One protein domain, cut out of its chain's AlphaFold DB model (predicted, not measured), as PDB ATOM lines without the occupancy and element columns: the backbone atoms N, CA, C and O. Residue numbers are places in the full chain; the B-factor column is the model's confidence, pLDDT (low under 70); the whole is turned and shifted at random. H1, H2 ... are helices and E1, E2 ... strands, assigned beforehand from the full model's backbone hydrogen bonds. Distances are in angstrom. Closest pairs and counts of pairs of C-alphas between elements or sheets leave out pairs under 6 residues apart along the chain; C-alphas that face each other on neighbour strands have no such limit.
ATOM      1  N   VAL A  61      90.024 163.334 152.045       90.81
ATOM      2  CA  VAL A  61      90.752 162.480 151.106       90.81
ATOM      3  C   VAL A  61      91.738 163.318 150.314       90.81
ATOM      4  O   VAL A  61      91.382 164.357 149.759       90.81
ATOM      5  N   VAL A  62      92.988 162.865 150.271       90.94
ATOM      6  CA  VAL A  62      94.072 163.503 149.517       90.94
ATOM      7  C   VAL A  62      94.631 162.498 148.518       90.94
ATOM      8  O   VAL A  62      94.784 161.326 148.840       90.94
ATOM      9  N   ALA A  63      94.966 162.932 147.304       89.62
ATOM     10  CA  ALA A  63      95.592 162.044 146.328       89.62
ATOM     11  C   ALA A  63      96.948 161.519 146.841       89.62
ATOM     12  O   ALA A  63      97.807 162.290 147.288       89.62
ATOM     13  N   GLY A  64      97.143 160.202 146.761       85.88
ATOM     14  CA  GLY A  64      98.406 159.542 147.057       85.88
ATOM     15  C   GLY A  64      99.511 159.978 146.092       85.88
ATOM     16  O   GLY A  64      99.266 160.307 144.931       85.88
ATOM     17  N   LYS A  65     100.753 159.995 146.582       83.69
ATOM     18  CA  LYS A  65     101.943 160.407 145.819       83.69
ATOM     19  C   LYS A  65     102.968 159.271 145.750       83.69
ATOM     20  O   LYS A  65     103.010 158.404 146.625       83.69
ATOM     21  N   GLY A  66     103.830 159.295 144.731       88.44
ATOM     22  CA  GLY A  66     104.927 158.333 144.569       88.44
ATOM     23  C   GLY A  66     104.427 156.896 144.397       88.44
ATOM     24  O   GLY A  66     103.631 156.626 143.504       88.44
ATOM     25  N   LYS A  67     104.862 155.981 145.277       87.69
ATOM     26  CA  LYS A  67     104.465 154.556 145.259       87.69
ATOM     27  C   LYS A  67     102.962 154.306 145.466       87.69
ATOM     28  O   LYS A  67     102.502 153.203 145.210       87.69
ATOM     29  N   TYR A  68     102.218 155.314 145.921       89.38
ATOM     30  CA  TYR A  68     100.767 155.259 146.121       89.38
ATOM     31  C   TYR A  68      99.999 156.104 145.104       89.38
ATOM     32  O   TYR A  68      98.867 156.508 145.363       89.38
ATOM     33  N   ALA A  69     100.611 156.431 143.964       86.88
ATOM     34  CA  ALA A  69      99.884 157.071 142.878       86.88
ATOM     35  C   ALA A  69      98.684 156.196 142.467       86.88
ATOM     36  O   ALA A  69      98.811 154.981 142.319       86.88
ATOM     37  N   GLY A  70      97.508 156.812 142.334       87.00
ATOM     38  CA  GLY A  70      96.247 156.108 142.071       87.00
ATOM     39  C   GLY A  70      95.516 155.595 143.318       87.00
ATOM     40  O   GLY A  70      94.404 155.092 143.192       87.00
ATOM     41  N   TYR A  71      96.093 155.757 144.512       93.31
ATOM     42  CA  TYR A  71      95.394 155.558 145.781       93.31
ATOM     43  C   TYR A  71      94.979 156.898 146.394       93.31
ATOM     44  O   TYR A  71      95.614 157.933 146.188       93.31
ATOM     45  N   SER A  72      93.932 156.848 147.203       93.25
ATOM     46  CA  SER A  72      93.412 157.929 148.029       93.25
ATOM     47  C   SER A  72      93.940 157.786 149.456       93.25
ATOM     48  O   SER A  72      93.786 156.736 150.067       93.25
ATOM     49  N   LEU A  73      94.578 158.822 149.997       94.44
ATOM     50  CA  LEU A  73      95.021 158.892 151.391       94.44
ATOM     51  C   LEU A  73      93.872 159.400 152.262       94.44
ATOM     52  O   LEU A  73      93.400 160.523 152.061       94.44
ATOM     53  N   LEU A  74      93.461 158.592 153.236       93.31
ATOM     54  CA  LEU A  74      92.453 158.966 154.219       93.31
ATOM     55  C   LEU A  74      93.081 159.822 155.329       93.31
ATOM     56  O   LEU A  74      94.138 159.499 155.872       93.31
ATOM     57  N   LYS A  75      92.415 160.925 155.658       92.75
ATOM     58  CA  LYS A  75      92.764 161.895 156.699       92.75
ATOM     59  C   LYS A  75      91.544 162.157 157.583       92.75
ATOM     60  O   LYS A  75      90.415 161.987 157.141       92.75
ATOM     61  N   GLY A  76      91.757 162.594 158.814       87.94
ATOM     62  CA  GLY A  76      90.758 162.805 159.862       87.94
ATOM     63  C   GLY A  76      90.638 161.667 160.883       87.94
ATOM     64  O   GLY A  76      89.769 161.749 161.746       87.94
ATOM     65  N   HIS A  77      91.468 160.617 160.815       89.12
ATOM     66  CA  HIS A  77      91.419 159.498 161.769       89.12
ATOM     67  C   HIS A  77      92.335 159.752 162.989       89.12
ATOM     68  O   HIS A  77      93.360 160.425 162.860       89.12
ATOM     69  N   PRO A  78      92.010 159.225 164.187       87.94
ATOM     70  CA  PRO A  78      92.745 159.551 165.418       87.94
ATOM     71  C   PRO A  78      94.222 159.122 165.390       87.94
ATOM     72  O   PRO A  78      95.073 159.752 166.017       87.94
ATOM     73  N   ASP A  79      94.545 158.078 164.625       89.12
ATOM     74  CA  ASP A  79      95.873 157.459 164.589       89.12
ATOM     75  C   ASP A  79      96.754 157.880 163.402       89.12
ATOM     76  O   ASP A  79      97.724 157.198 163.074       89.12
ATOM     77  N   GLU A  80      96.484 159.029 162.782       88.56
ATOM     78  CA  GLU A  80      97.261 159.547 161.639       88.56
ATOM     79  C   GLU A  80      98.770 159.673 161.891       88.56
ATOM     80  O   GLU A  80      99.576 159.647 160.963       88.56
ATOM     81  N   LYS A  81      99.168 159.843 163.156       89.12
ATOM     82  CA  LYS A  81     100.580 159.924 163.551       89.12
ATOM     83  C   LYS A  81     101.258 158.551 163.589       89.12
ATOM     84  O   LYS A  81     102.484 158.485 163.557       89.12
ATOM     85  N   LYS A  82     100.483 157.469 163.706       90.06
ATOM     86  CA  LYS A  82     100.980 156.095 163.867       90.06
ATOM     87  C   LYS A  82     101.053 155.355 162.535       90.06
ATOM     88  O   LYS A  82     102.004 154.607 162.319       90.06
ATOM     89  N   TYR A  83     100.076 155.558 161.653       92.75
ATOM     90  CA  TYR A  83     100.027 154.927 160.338       92.75
ATOM     91  C   TYR A  83      99.250 155.781 159.330       92.75
ATOM     92  O   TYR A  83      98.361 156.543 159.704       92.75
ATOM     93  N   ASN A  84      99.586 155.639 158.047       93.62
ATOM     94  CA  ASN A  84      98.804 156.198 156.942       93.62
ATOM     95  C   ASN A  84      97.909 155.120 156.331       93.62
ATOM     96  O   ASN A  84      98.341 153.978 156.161       93.62
ATOM     97  N   ILE A  85      96.704 155.517 155.927       94.88
ATOM     98  CA  ILE A  85      95.727 154.647 155.273       94.88
ATOM     99  C   ILE A  85      95.555 155.097 153.823       94.88
ATOM    100  O   ILE A  85      95.097 156.207 153.554       94.88
ATOM    101  N   TYR A  86      95.901 154.227 152.885       94.69
ATOM    102  CA  TYR A  86      95.683 154.422 151.460       94.69
ATOM    103  C   TYR A  86      94.596 153.467 150.991       94.69
ATOM    104  O   TYR A  86      94.638 152.289 151.318       94.69
ATOM    105  N   PHE A  87      93.648 153.930 150.190       94.12
ATOM    106  CA  PHE A  87      92.598 153.073 149.653       94.12
ATOM    107  C   PHE A  87      92.313 153.370 148.183       94.12
ATOM    108  O   PHE A  87      92.611 154.452 147.679       94.12
ATOM    109  N   LYS A  88      91.753 152.394 147.475       93.06
ATOM    110  CA  LYS A  88      91.253 152.543 146.102       93.06
ATOM    111  C   LYS A  88      89.964 151.745 145.937       93.06
ATOM    112  O   LYS A  88      89.842 150.683 146.540       93.06
ATOM    113  N   GLY A  89      89.047 152.220 145.098       89.50
ATOM    114  CA  GLY A  89      87.761 151.567 144.842       89.50
ATOM    115  C   GLY A  89      86.566 152.406 145.290       89.50
ATOM    116  O   GLY A  89      86.661 153.633 145.364       89.50
ATOM    117  N   ASN A  90      85.443 151.740 145.547       86.69
ATOM    118  CA  ASN A  90      84.160 152.337 145.927       86.69
ATOM    119  C   ASN A  90      83.538 151.592 147.123       86.69
ATOM    120  O   ASN A  90      84.103 150.607 147.593       86.69
ATOM    121  N   ALA A  91      82.366 152.040 147.586       85.38
ATOM    122  CA  ALA A  91      81.674 151.450 148.736       85.38
ATOM    123  C   ALA A  91      81.383 149.942 148.599       85.38
ATOM    124  O   ALA A  91      81.336 149.234 149.600       85.38
ATOM    125  N   SER A  92      81.199 149.434 147.377       84.81
ATOM    126  CA  SER A  92      80.918 148.013 147.128       84.81
ATOM    127  C   SER A  92      82.179 147.153 147.064       84.81
ATOM    128  O   SER A  92      82.134 145.969 147.382       84.81
ATOM    129  N   SER A  93      83.299 147.717 146.612       87.25
ATOM    130  CA  SER A  93      84.570 147.006 146.508       87.25
ATOM    131  C   SER A  93      85.732 147.986 146.584       87.25
ATOM    132  O   SER A  93      85.898 148.861 145.724       87.25
ATOM    133  N   TYR A  94      86.560 147.820 147.611       91.69
ATOM    134  CA  TYR A  94      87.746 148.633 147.827       91.69
ATOM    135  C   TYR A  94      88.925 147.796 148.324       91.69
ATOM    136  O   TYR A  94      88.776 146.689 148.833       91.69
ATOM    137  N   SER A  95      90.123 148.340 148.144       92.06
ATOM    138  CA  SER A  95      91.383 147.784 148.631       92.06
ATOM    139  C   SER A  95      92.059 148.819 149.512       92.06
ATOM    140  O   SER A  95      92.175 149.978 149.110       92.06
ATOM    141  N   VAL A  96      92.517 148.386 150.685       93.81
ATOM    142  CA  VAL A  96      93.214 149.218 151.669       93.81
ATOM    143  C   VAL A  96      94.681 148.802 151.741       93.81
ATOM    144  O   VAL A  96      95.019 147.626 151.661       93.81
ATOM    145  N   ILE A  97      95.565 149.783 151.862       93.44
ATOM    146  CA  ILE A  97      96.995 149.626 152.097       93.44
ATOM    147  C   ILE A  97      97.370 150.504 153.279       93.44
ATOM    148  O   ILE A  97      97.019 151.683 153.329       93.44
ATOM    149  N   ILE A  98      98.145 149.943 154.198       93.06
ATOM    150  CA  ILE A  98      98.589 150.649 155.394       93.06
ATOM    151  C   ILE A  98     100.088 150.860 155.322       93.06
ATOM    152  O   ILE A  98     100.857 149.955 154.992       93.06
ATOM    153  N   GLU A  99     100.509 152.072 155.654       91.00
ATOM    154  CA  GLU A  99     101.911 152.378 155.884       91.00
ATOM    155  C   GLU A  99     102.147 152.655 157.358       91.00
ATOM    156  O   GLU A  99     101.694 153.663 157.895       91.00
ATOM    157  N   ASP A 100     102.900 151.766 157.994       90.62
ATOM    158  CA  ASP A 100     103.319 151.923 159.379       90.62
ATOM    159  C   ASP A 100     104.397 153.016 159.508       90.62
ATOM    160  O   ASP A 100     105.447 152.961 158.857       90.62
ATOM    161  N   LEU A 101     104.143 154.013 160.359       91.44
ATOM    162  CA  LEU A 101     105.043 155.144 160.597       91.44
ATOM    163  C   LEU A 101     105.930 154.956 161.833       91.44
ATOM    164  O   LEU A 101     106.797 155.793 162.081       91.44
ATOM    165  N   ARG A 102     105.799 153.844 162.570       89.12
ATOM    166  CA  ARG A 102     106.621 153.533 163.757       89.12
ATOM    167  C   ARG A 102     108.105 153.308 163.446       89.12
ATOM    168  O   ARG A 102     108.901 153.157 164.365       89.12
ATOM    169  N   GLY A 103     108.488 153.259 162.167       87.19
ATOM    170  CA  GLY A 103     109.885 153.120 161.750       87.19
ATOM    171  C   GLY A 103     110.470 151.726 161.988       87.19
ATOM    172  O   GLY A 103     111.681 151.589 162.134       87.19
ATOM    173  N   ILE A 104     109.622 150.697 162.033       89.25
ATOM    174  CA  ILE A 104     110.038 149.310 162.259       89.25
ATOM    175  C   ILE A 104     110.862 148.814 161.063       89.25
ATOM    176  O   ILE A 104     110.385 148.800 159.926       89.25
ATOM    177  N   ASP A 105     112.089 148.356 161.319       91.25
ATOM    178  CA  ASP A 105     112.900 147.677 160.309       91.25
ATOM    179  C   ASP A 105     112.539 146.187 160.262       91.25
ATOM    180  O   ASP A 105     112.732 145.450 161.231       91.25
ATOM    181  N   LEU A 106     111.995 145.736 159.129       89.81
ATOM    182  CA  LEU A 106     111.659 144.327 158.914       89.81
ATOM    183  C   LEU A 106     112.889 143.465 158.581       89.81
ATOM    184  O   LEU A 106     112.819 142.242 158.700       89.81
ATOM    185  N   ASN A 107     114.007 144.081 158.185       94.00
ATOM    186  CA  ASN A 107     115.260 143.381 157.889       94.00
ATOM    187  C   ASN A 107     116.164 143.256 159.123       94.00
ATOM    188  O   ASN A 107     117.232 142.645 159.044       94.00
ATOM    189  N   GLU A 108     115.745 143.811 160.263       93.75
ATOM    190  CA  GLU A 108     116.453 143.662 161.526       93.75
ATOM    191  C   GLU A 108     116.592 142.174 161.877       93.75
ATOM    192  O   GLU A 108     115.615 141.421 161.857       93.75
ATOM    193  N   THR A 109     117.816 141.743 162.188       95.00
ATOM    194  CA  THR A 109     118.087 140.370 162.630       95.00
ATOM    195  C   THR A 109     117.882 140.260 164.132       95.00
ATOM    196  O   THR A 109     118.628 140.843 164.914       95.00
ATOM    197  N   ILE A 110     116.920 139.442 164.533       94.31
ATOM    198  CA  ILE A 110     116.569 139.191 165.924       94.31
ATOM    199  C   ILE A 110     117.131 137.834 166.338       94.31
ATOM    200  O   ILE A 110     116.949 136.816 165.661       94.31
ATOM    201  N   LYS A 111     117.841 137.825 167.468       94.19
ATOM    202  CA  LYS A 111     118.358 136.606 168.095       94.19
ATOM    203  C   LYS A 111     117.431 136.207 169.232       94.19
ATOM    204  O   LYS A 111     117.095 137.043 170.063       94.19
ATOM    205  N   TRP A 112     117.069 134.935 169.295       93.25
ATOM    206  CA  TRP A 112     116.204 134.394 170.341       93.25
ATOM    207  C   TRP A 112     116.698 133.006 170.757       93.25
ATOM    208  O   TRP A 112     117.468 132.365 170.033       93.25
ATOM    209  N   LYS A 113     116.324 132.560 171.958       90.00
ATOM    210  CA  LYS A 113     116.787 131.292 172.534       90.00
ATOM    211  C   LYS A 113     115.626 130.323 172.686       90.00
ATOM    212  O   LYS A 113     114.564 130.699 173.161       90.00
ATOM    213  N   TYR A 114     115.868 129.063 172.346       87.31
ATOM    214  CA  TYR A 114     114.921 127.975 172.567       87.31
ATOM    215  C   TYR A 114     115.669 126.689 172.904       87.31
ATOM    216  O   TYR A 114     116.588 126.305 172.178       87.31
ATOM    217  N   LYS A 115     115.301 126.038 174.018       85.94
ATOM    218  CA  LYS A 115     115.960 124.819 174.532       85.94
ATOM    219  C   LYS A 115     117.499 124.928 174.533       85.94
ATOM    220  O   LYS A 115     118.197 124.064 174.013       85.94
ATOM    221  N   GLY A 116     118.027 126.052 175.023       86.19
ATOM    222  CA  GLY A 116     119.472 126.322 175.082       86.19
ATOM    223  C   GLY A 116     120.146 126.673 173.746       86.19
ATOM    224  O   GLY A 116     121.287 127.128 173.747       86.19
ATOM    225  N   LYS A 117     119.459 126.545 172.603       88.25
ATOM    226  CA  LYS A 117     119.996 126.899 171.280       88.25
ATOM    227  C   LYS A 117     119.643 128.339 170.921       88.25
ATOM    228  O   LYS A 117     118.493 128.757 171.048       88.25
ATOM    229  N   THR A 118     120.627 129.091 170.429       92.69
ATOM    230  CA  THR A 118     120.401 130.442 169.894       92.69
ATOM    231  C   THR A 118     120.030 130.353 168.419       92.69
ATOM    232  O   THR A 118     120.763 129.770 167.621       92.69
ATOM    233  N   ARG A 119     118.902 130.952 168.051       90.81
ATOM    234  CA  ARG A 119     118.411 131.075 166.677       90.81
ATOM    235  C   ARG A 119     118.496 132.532 166.230       90.81
ATOM    236  O   ARG A 119     118.553 133.443 167.059       90.81
ATOM    237  N   LYS A 120     118.548 132.750 164.917       93.62
ATOM    238  CA  LYS A 120     118.590 134.078 164.300       93.62
ATOM    239  C   LYS A 120     117.597 134.104 163.152       93.62
ATOM    240  O   LYS A 120     117.659 133.228 162.297       93.62
ATOM    241  N   ASN A 121     116.732 135.105 163.143       94.38
ATOM    242  CA  ASN A 121     115.752 135.319 162.087       94.38
ATOM    243  C   ASN A 121     115.613 136.810 161.817       94.38
ATOM    244  O   ASN A 121     115.876 137.632 162.697       94.38
ATOM    245  N   THR A 122     115.187 137.170 160.613       95.50
ATOM    246  CA  THR A 122     114.783 138.556 160.351       95.50
ATOM    247  C   THR A 122     113.425 138.839 160.991       95.50
ATOM    248  O   THR A 122     112.605 137.933 161.154       95.50
ATOM    249  N   ARG A 123     113.138 140.098 161.339       94.50
ATOM    250  CA  ARG A 123     111.810 140.478 161.854       94.50
ATOM    251  C   ARG A 123     110.696 140.082 160.880       94.50
ATOM    252  O   ARG A 123     109.655 139.604 161.319       94.50
ATOM    253  N   LYS A 124     110.934 140.201 159.570       93.19
ATOM    254  CA  LYS A 124     110.011 139.741 158.522       93.19
ATOM    255  C   LYS A 124     109.696 138.246 158.625       93.19
ATOM    256  O   LYS A 124     108.534 137.866 158.524       93.19
ATOM    257  N   GLU A 125     110.710 137.405 158.819       93.06
ATOM    258  CA  GLU A 125     110.516 135.959 159.004       93.06
ATOM    259  C   GLU A 125     109.717 135.661 160.271       93.06
ATOM    260  O   GLU A 125     108.789 134.858 160.228       93.06
ATOM    261  N   LEU A 126     110.032 136.348 161.374       93.19
ATOM    262  CA  LEU A 126     109.300 136.194 162.630       93.19
ATOM    263  C   LEU A 126     107.824 136.577 162.477       93.19
ATOM    264  O   LEU A 126     106.963 135.850 162.954       93.19
ATOM    265  N   TYR A 127     107.516 137.655 161.752       93.19
ATOM    266  CA  TYR A 127     106.129 138.038 161.459       93.19
ATOM    267  C   TYR A 127     105.403 136.961 160.648       93.19
ATOM    268  O   TYR A 127     104.227 136.700 160.889       93.19
ATOM    269  N   GLY A 128     106.113 136.302 159.727       91.12
ATOM    270  CA  GLY A 128     105.603 135.130 159.023       91.12
ATOM    271  C   GLY A 128     105.292 133.965 159.966       91.12
ATOM    272  O   GLY A 128     104.244 133.351 159.827       91.12
ATOM    273  N   PHE A 129     106.150 133.696 160.955       90.31
ATOM    274  CA  PHE A 129     105.899 132.657 161.964       90.31
ATOM    275  C   PHE A 129     104.746 132.988 162.909       90.31
ATOM    276  O   PHE A 129     104.069 132.082 163.382       90.31
ATOM    277  N   PHE A 130     104.530 134.267 163.209       91.06
ATOM    278  CA  PHE A 130     103.403 134.690 164.036       91.06
ATOM    279  C   PHE A 130     102.074 134.570 163.282       91.06
ATOM    280  O   PHE A 130     101.063 134.227 163.885       91.06
ATOM    281  N   ALA A 131     102.084 134.816 161.967       89.06
ATOM    282  CA  ALA A 131     100.916 134.636 161.107       89.06
ATOM    283  C   ALA A 131     100.623 133.157 160.801       89.06
ATOM    284  O   ALA A 131      99.463 132.770 160.710       89.06
ATOM    285  N   ASP A 132     101.668 132.340 160.651       88.75
ATOM    286  CA  ASP A 132     101.578 130.902 160.409       88.75
ATOM    287  C   ASP A 132     102.540 130.144 161.333       88.75
ATOM    288  O   ASP A 132     103.743 129.998 161.076       88.75
ATOM    289  N   THR A 133     101.975 129.627 162.420       87.69
ATOM    290  CA  THR A 133     102.712 128.909 163.460       87.69
ATOM    291  C   THR A 133     103.125 127.501 163.034       87.69
ATOM    292  O   THR A 133     104.047 126.944 163.633       87.69
ATOM    293  N   SER A 134     102.543 126.942 161.964       85.81
ATOM    294  CA  SER A 134     102.787 125.558 161.528       85.81
ATOM    295  C   SER A 134     104.232 125.323 161.077       85.81
ATOM    296  O   SER A 134     104.816 124.254 161.275       85.81
ATOM    297  N   ARG A 135     104.855 126.340 160.472       83.12
ATOM    298  CA  ARG A 135     106.266 126.294 160.066       83.12
ATOM    299  C   ARG A 135     107.182 126.279 161.279       83.12
ATOM    300  O   ARG A 135     108.160 125.529 161.314       83.12
ATOM    301  N   LEU A 136     106.853 127.095 162.276       85.56
ATOM    302  CA  LEU A 136     107.619 127.185 163.506       85.56
ATOM    303  C   LEU A 136     107.490 125.889 164.312       85.56
ATOM    304  O   LEU A 136     108.515 125.341 164.719       85.56
ATOM    305  N   SER A 137     106.270 125.363 164.459       86.31
ATOM    306  CA  SER A 137     105.991 124.133 165.202       86.31
ATOM    307  C   SER A 137     106.770 122.947 164.633       86.31
ATOM    308  O   SER A 137     107.548 122.321 165.359       86.31
ATOM    309  N   LYS A 138     106.716 122.744 163.310       85.19
ATOM    310  CA  LYS A 138     107.524 121.737 162.598       85.19
ATOM    311  C   LYS A 138     109.027 121.929 162.802       85.19
ATOM    312  O   LYS A 138     109.732 120.968 163.097       85.19
ATOM    313  N   SER A 139     109.534 123.159 162.679       82.88
ATOM    314  CA  SER A 139     110.977 123.434 162.788       82.88
ATOM    315  C   SER A 139     111.551 123.225 164.197       82.88
ATOM    316  O   SER A 139     112.746 122.962 164.354       82.88
ATOM    317  N   LEU A 140     110.710 123.358 165.226       85.50
ATOM    318  CA  LEU A 140     111.104 123.249 166.631       85.50
ATOM    319  C   LEU A 140     110.695 121.921 167.275       85.50
ATOM    320  O   LEU A 140     111.058 121.686 168.431       85.50
ATOM    321  N   GLY A 141     109.956 121.070 166.557       83.25
ATOM    322  CA  GLY A 141     109.322 119.883 167.129       83.25
ATOM    323  C   GLY A 141     108.377 120.252 168.274       83.25
ATOM    324  O   GLY A 141     108.354 119.578 169.301       83.25
ATOM    325  N   MET A 142     107.689 121.387 168.145       80.25
ATOM    326  CA  MET A 142     106.681 121.839 169.098       80.25
ATOM    327  C   MET A 142     105.313 121.411 168.606       80.25
ATOM    328  O   MET A 142     105.056 121.390 167.407       80.25
ATOM    329  N   HIS A 143     104.425 121.114 169.541       73.56
ATOM    330  CA  HIS A 143     103.014 120.983 169.230       73.56
ATOM    331  C   HIS A 143     102.352 122.360 169.264       73.56
ATOM    332  O   HIS A 143     102.740 123.218 170.064       73.56
ATOM    333  N   ASP A 144     101.332 122.558 168.433       66.75
ATOM    334  CA  ASP A 144     100.668 123.855 168.268       66.75
ATOM    335  C   ASP A 144     100.089 124.394 169.590       66.75
ATOM    336  O   ASP A 144     100.106 125.599 169.821       66.75
ATOM    337  N   TYR A 145      99.711 123.512 170.529       67.81
ATOM    338  CA  TYR A 145      99.240 123.898 171.868       67.81
ATOM    339  C   TYR A 145     100.299 124.610 172.730       67.81
ATOM    340  O   TYR A 145      99.956 125.273 173.705       67.81
ATOM    341  N   THR A 146     101.590 124.481 172.404       78.00
ATOM    342  CA  THR A 146     102.678 125.169 173.128       78.00
ATOM    343  C   THR A 146     102.934 126.574 172.569       78.00
ATOM    344  O   THR A 146     103.488 127.425 173.262       78.00
ATOM    345  N   LEU A 147     102.523 126.844 171.325       84.56
ATOM    346  CA  LEU A 147     102.705 128.129 170.648       84.56
ATOM    347  C   LEU A 147     101.563 129.091 170.996       84.56
ATOM    348  O   LEU A 147     100.768 129.490 170.148       84.56
ATOM    349  N   THR A 148     101.476 129.459 172.270       88.56
ATOM    350  CA  THR A 148     100.473 130.411 172.756       88.56
ATOM    351  C   THR A 148     100.925 131.861 172.539       88.56
ATOM    352  O   THR A 148     102.128 132.138 172.504       88.56
ATOM    353  N   PRO A 149      99.993 132.834 172.471       89.06
ATOM    354  CA  PRO A 149     100.339 134.259 172.460       89.06
ATOM    355  C   PRO A 149     101.260 134.669 173.615       89.06
ATOM    356  O   PRO A 149     102.137 135.514 173.439       89.06
ATOM    357  N   GLN A 150     101.086 134.045 174.785       91.25
ATOM    358  CA  GLN A 150     101.940 134.266 175.948       91.25
ATOM    359  C   GLN A 150     103.368 133.772 175.688       91.25
ATOM    360  O   GLN A 150     104.313 134.529 175.882       91.25
ATOM    361  N   TRP A 151     103.529 132.566 175.137       91.25
ATOM    362  CA  TRP A 151     104.842 132.040 174.760       91.25
ATOM    363  C   TRP A 151     105.561 132.942 173.746       91.25
ATOM    364  O   TRP A 151     106.759 133.205 173.883       91.25
ATOM    365  N   PHE A 152     104.837 133.467 172.751       92.62
ATOM    366  CA  PHE A 152     105.405 134.412 171.788       92.62
ATOM    367  C   PHE A 152     105.839 135.722 172.445       92.62
ATOM    368  O   PHE A 152     106.916 136.238 172.138       92.62
ATOM    369  N   LYS A 153     105.029 136.247 173.367       92.75
ATOM    370  CA  LYS A 153     105.359 137.451 174.128       92.75
ATOM    371  C   LYS A 153     106.598 137.239 175.000       92.75
ATOM    372  O   LYS A 153     107.482 138.089 174.980       92.75
ATOM    373  N   ASP A 154     106.711 136.104 175.677       92.38
ATOM    374  CA  ASP A 154     107.859 135.796 176.538       92.38
ATOM    375  C   ASP A 154     109.139 135.547 175.724       92.38
ATOM    376  O   ASP A 154     110.231 135.945 176.126       92.38
ATOM    377  N   THR A 155     109.012 134.941 174.539       91.69
ATOM    378  CA  THR A 155     110.160 134.580 173.691       91.69
ATOM    379  C   THR A 155     110.660 135.742 172.831       91.69
ATOM    380  O   THR A 155     111.868 135.929 172.677       91.69
ATOM    381  N   PHE A 156     109.749 136.517 172.235       92.88
ATOM    382  CA  PHE A 156     110.069 137.547 171.237       92.88
ATOM    383  C   PHE A 156     109.798 138.978 171.716       92.88
ATOM    384  O   PHE A 156     110.207 139.937 171.047       92.88
ATOM    385  N   GLY A 157     109.125 139.139 172.860       92.94
ATOM    386  CA  GLY A 157     108.908 140.416 173.530       92.94
ATOM    387  C   GLY A 157     108.308 141.470 172.611       92.94
ATOM    388  O   GLY A 157     107.271 141.272 171.973       92.94
ATOM    389  N   LYS A 158     109.016 142.599 172.508       92.75
ATOM    390  CA  LYS A 158     108.602 143.756 171.708       92.75
ATOM    391  C   LYS A 158     108.309 143.399 170.250       92.75
ATOM    392  O   LYS A 158     107.387 143.958 169.675       92.75
ATOM    393  N   THR A 159     109.037 142.452 169.660       93.88
ATOM    394  CA  THR A 159     108.832 142.066 168.254       93.88
ATOM    395  C   THR A 159     107.433 141.505 168.021       93.88
ATOM    396  O   THR A 159     106.802 141.845 167.022       93.88
ATOM    397  N   TYR A 160     106.947 140.676 168.947       94.56
ATOM    398  CA  TYR A 160     105.603 140.117 168.876       94.56
ATOM    399  C   TYR A 160     104.544 141.198 169.121       94.56
ATOM    400  O   TYR A 160     103.601 141.316 168.346       94.56
ATOM    401  N   THR A 161     104.743 142.060 170.123       94.00
ATOM    402  CA  THR A 161     103.841 143.193 170.388       94.00
ATOM    403  C   THR A 161     103.757 144.166 169.207       94.00
ATOM    404  O   THR A 161     102.685 144.655 168.864       94.00
ATOM    405  N   ASP A 162     104.879 144.454 168.548       93.75
ATOM    406  CA  ASP A 162     104.908 145.344 167.387       93.75
ATOM    407  C   ASP A 162     104.071 144.775 166.229       93.75
ATOM    408  O   ASP A 162     103.359 145.535 165.559       93.75
ATOM    409  N   TRP A 163     104.131 143.452 166.033       93.88
ATOM    410  CA  TRP A 163     103.340 142.722 165.043       93.88
ATOM    411  C   TRP A 163     101.846 142.731 165.371       93.88
ATOM    412  O   TRP A 163     101.052 143.105 164.510       93.88
ATOM    413  N   THR A 164     101.456 142.402 166.609       93.06
ATOM    414  CA  THR A 164     100.036 142.389 167.012       93.06
ATOM    415  C   THR A 164      99.398 143.770 166.888       93.06
ATOM    416  O   THR A 164      98.288 143.896 166.376       93.06
ATOM    417  N   VAL A 165     100.122 144.829 167.263       92.56
ATOM    418  CA  VAL A 165      99.672 146.213 167.053       92.56
ATOM    419  C   VAL A 165      99.524 146.532 165.559       92.56
ATOM    420  O   VAL A 165      98.577 147.207 165.171       92.56
ATOM    421  N   GLY A 166     100.417 146.016 164.707       90.69
ATOM    422  CA  GLY A 166     100.317 146.183 163.253       90.69
ATOM    423  C   GLY A 166      99.078 145.512 162.646       90.69
ATOM    424  O   GLY A 166      98.462 146.068 161.737       90.69
ATOM    425  N   ILE A 167      98.669 144.357 163.180       90.19
ATOM    426  CA  ILE A 167      97.393 143.718 162.817       90.19
ATOM    427  C   ILE A 167      96.218 144.596 163.243       90.19
ATOM    428  O   ILE A 167      95.307 144.811 162.447       90.19
ATOM    429  N   GLY A 168      96.263 145.157 164.456       91.00
ATOM    430  CA  GLY A 168      95.242 146.087 164.944       91.00
ATOM    431  C   GLY A 168      95.036 147.277 164.003       91.00
ATOM    432  O   GLY A 168      93.905 147.581 163.636       91.00
ATOM    433  N   TYR A 169      96.126 147.866 163.501       92.56
ATOM    434  CA  TYR A 169      96.046 148.946 162.510       92.56
ATOM    435  C   TYR A 169      95.346 148.527 161.217       92.56
ATOM    436  O   TYR A 169      94.748 149.372 160.562       92.56
ATOM    437  N   SER A 170      95.409 147.244 160.850       88.88
ATOM    438  CA  SER A 170      94.724 146.737 159.658       88.88
ATOM    439  C   SER A 170      93.218 146.685 159.831       88.88
ATOM    440  O   SER A 170      92.500 147.233 158.997       88.88
ATOM    441  N   ALA A 171      92.756 146.151 160.959       91.25
ATOM    442  CA  ALA A 171      91.339 146.161 161.301       91.25
ATOM    443  C   ALA A 171      90.792 147.594 161.447       91.25
ATOM    444  O   ALA A 171      89.734 147.920 160.910       91.25
ATOM    445  N   ASP A 172      91.533 148.476 162.125       92.94
ATOM    446  CA  ASP A 172      91.128 149.873 162.290       92.94
ATOM    447  C   ASP A 172      91.075 150.612 160.945       92.94
ATOM    448  O   ASP A 172      90.125 151.347 160.686       92.94
ATOM    449  N   ALA A 173      92.067 150.412 160.071       92.75
ATOM    450  CA  ALA A 173      92.106 151.054 158.762       92.75
ATOM    451  C   ALA A 173      90.920 150.658 157.877       92.75
ATOM    452  O   ALA A 173      90.334 151.524 157.225       92.75
ATOM    453  N   GLU A 174      90.546 149.377 157.871       91.62
ATOM    454  CA  GLU A 174      89.360 148.901 157.159       91.62
ATOM    455  C   GLU A 174      88.085 149.549 157.696       91.62
ATOM    456  O   GLU A 174      87.288 150.056 156.902       91.62
ATOM    457  N   ARG A 175      87.932 149.616 159.027       92.81
ATOM    458  CA  ARG A 175      86.800 150.300 159.665       92.81
ATOM    459  C   ARG A 175      86.723 151.765 159.238       92.81
ATOM    460  O   ARG A 175      85.661 152.218 158.824       92.81
ATOM    461  N   TRP A 176      87.835 152.502 159.284       93.69
ATOM    462  CA  TRP A 176      87.848 153.923 158.918       93.69
ATOM    463  C   TRP A 176      87.490 154.168 157.449       93.69
ATOM    464  O   TRP A 176      86.797 155.135 157.137       93.69
ATOM    465  N   VAL A 177      87.937 153.297 156.540       92.31
ATOM    466  CA  VAL A 177      87.579 153.390 155.117       92.31
ATOM    467  C   VAL A 177      86.103 153.041 154.892       92.31
ATOM    468  O   VAL A 177      85.450 153.718 154.101       92.31
ATOM    469  N   SER A 178      85.559 152.052 155.612       91.12
ATOM    470  CA  SER A 178      84.125 151.725 155.566       91.12
ATOM    471  C   SER A 178      83.270 152.907 156.019       91.12
ATOM    472  O   SER A 178      82.399 153.351 155.276       91.12
ATOM    473  N   GLU A 179      83.582 153.498 157.177       91.06
ATOM    474  CA  GLU A 179      82.865 154.673 157.695       91.06
ATOM    475  C   GLU A 179      82.912 155.851 156.708       91.06
ATOM    476  O   GLU A 179      81.922 156.557 156.513       91.06
ATOM    477  N   TYR A 180      84.049 156.061 156.036       91.50
ATOM    478  CA  TYR A 180      84.156 157.075 154.987       91.50
ATOM    479  C   TYR A 180      83.190 156.819 153.820       91.50
ATOM    480  O   TYR A 180      82.531 157.752 153.343       91.50
ATOM    481  N   PHE A 181      83.085 155.576 153.346       89.94
ATOM    482  CA  PHE A 181      82.154 155.228 152.275       89.94
ATOM    483  C   PHE A 181      80.694 155.318 152.721       89.94
ATOM    484  O   PHE A 181      79.875 155.820 151.958       89.94
ATOM    485  N   GLU A 182      80.369 154.935 153.953       87.94
ATOM    486  CA  GLU A 182      79.026 155.093 154.522       87.94
ATOM    487  C   GLU A 182      78.594 156.567 154.598       87.94
ATOM    488  O   GLU A 182      77.443 156.899 154.303       87.94
ATOM    489  N   GLU A 183      79.511 157.477 154.943       86.62
ATOM    490  CA  GLU A 183      79.227 158.915 155.027       86.62
ATOM    491  C   GLU A 183      79.094 159.587 153.650       86.62
ATOM    492  O   GLU A 183      78.304 160.524 153.486       86.62
ATOM    493  N   THR A 184      79.877 159.146 152.660       82.69
ATOM    494  CA  THR A 184      79.985 159.814 151.348       82.69
ATOM    495  C   THR A 184      79.159 159.171 150.243       82.69
ATOM    496  O   THR A 184      78.744 159.854 149.306       82.69
ATOM    497  N   GLN A 185      78.909 157.873 150.350       75.88
ATOM    498  CA  GLN A 185      78.106 157.067 149.440       75.88
ATOM    499  C   GLN A 185      77.146 156.208 150.270       75.88
ATOM    500  O   GLN A 185      77.204 154.979 150.174       75.88
ATOM    501  N   PRO A 186      76.276 156.821 151.104       64.12
ATOM    502  CA  PRO A 186      75.300 156.058 151.864       64.12
ATOM    503  C   PRO A 186      74.524 155.208 150.870       64.12
ATOM    504  O   PRO A 186      73.924 155.746 149.934       64.12
TER     505      PRO A 186
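This is residues 61 to 186 of the 218 residues of an uncharacterized protein of Paenibacillaceae bacterium (UniProt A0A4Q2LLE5). Two small lobes are strung along one long helix, H4: at one end a strongly twisted sheet of four strands, E1 to E4, has the later part of H4 over one face, and at the other end the hairpin E5 and E6 and the short helices H1, H2 and H3 gather near where H4 begins. Residues 101 to 108 link the lobes. The 126 printed residues hold six named strands, then four named helices, of mixed class; both sheets are antiparallel, in the orders E1 - E2 - E3 - E4 and E5 - E6. The whole is loose, with a radius of gyration of the C-alphas of 18.1 A, and only just a rod, spanning 56 by 28 by 23 A.

Find C-alpha 61 at (90.752, 162.480, 151.106), where E1, residues 61 to 63, begins. E2 is residues 72 to 75; E3, residues 83 to 90, runs 21.6 A, and E4, residues 93 to 100, runs 23.3 A. Look next at E5, residues 109 to 114, 16.2 A, and E6, residues 117 to 122, 16.8 A. H1 is residues 123 to 131, H2 133 to 140 and H3 149 to 156. From C-alpha 158 at (108.602, 143.756, 171.708), H4 runs 38.6 A to C-alpha 184 at (79.985, 159.814, 151.348).

E1 to E4 form a meander, each strand the antiparallel neighbour of the one before. Look for N 62 and O 73 at 3.0 A between E1 and E2, N 74 and O 85 at 2.9 A between E2 and E3, and N 86 and O 97 at 2.8 A between E3 and E4. H4 is on this sheet, in two layers, helix on one face; it lies over E3 and E4 at a height over the sheet of 8.5 A, slantwise to the strands, at 38 degrees to E4 on the local plane. The closest C-alphas of E3 and H4 are those of Ile 85 and Ala 173, 6.2 A apart. With residues 159 to 163 alone, H4 touches H1, closest at the C-alphas of Tyr 127 and Trp 163, 6.5 A; they run the same way at a steep tilt of 70.0 degrees, only just short of about perpendicular. H3 and H4 only just touch, only at the corner by their link, with 3 pairs of C-alphas within 8 A, the closest Lys 153 and Tyr 160 at 5.9 A. H1 and H2 are close but not clearly touching; their closest C-alphas, of Phe 129 and Leu 136, are 5.9 A apart. In the hairpin E5 and E6, N 112 and O 119 are 3.1 A apart. In H1, H2, H3 and H4 every O i to N i+4 pair is within hydrogen-bond range.

The two C-alphas farthest apart, of Gly 116 and Pro 186, are 58.1 A apart. The printed part has no cut, and no link is long. The mean pLDDT of the printed part is 89.5; residues 144 to 145 and 186 are under 70.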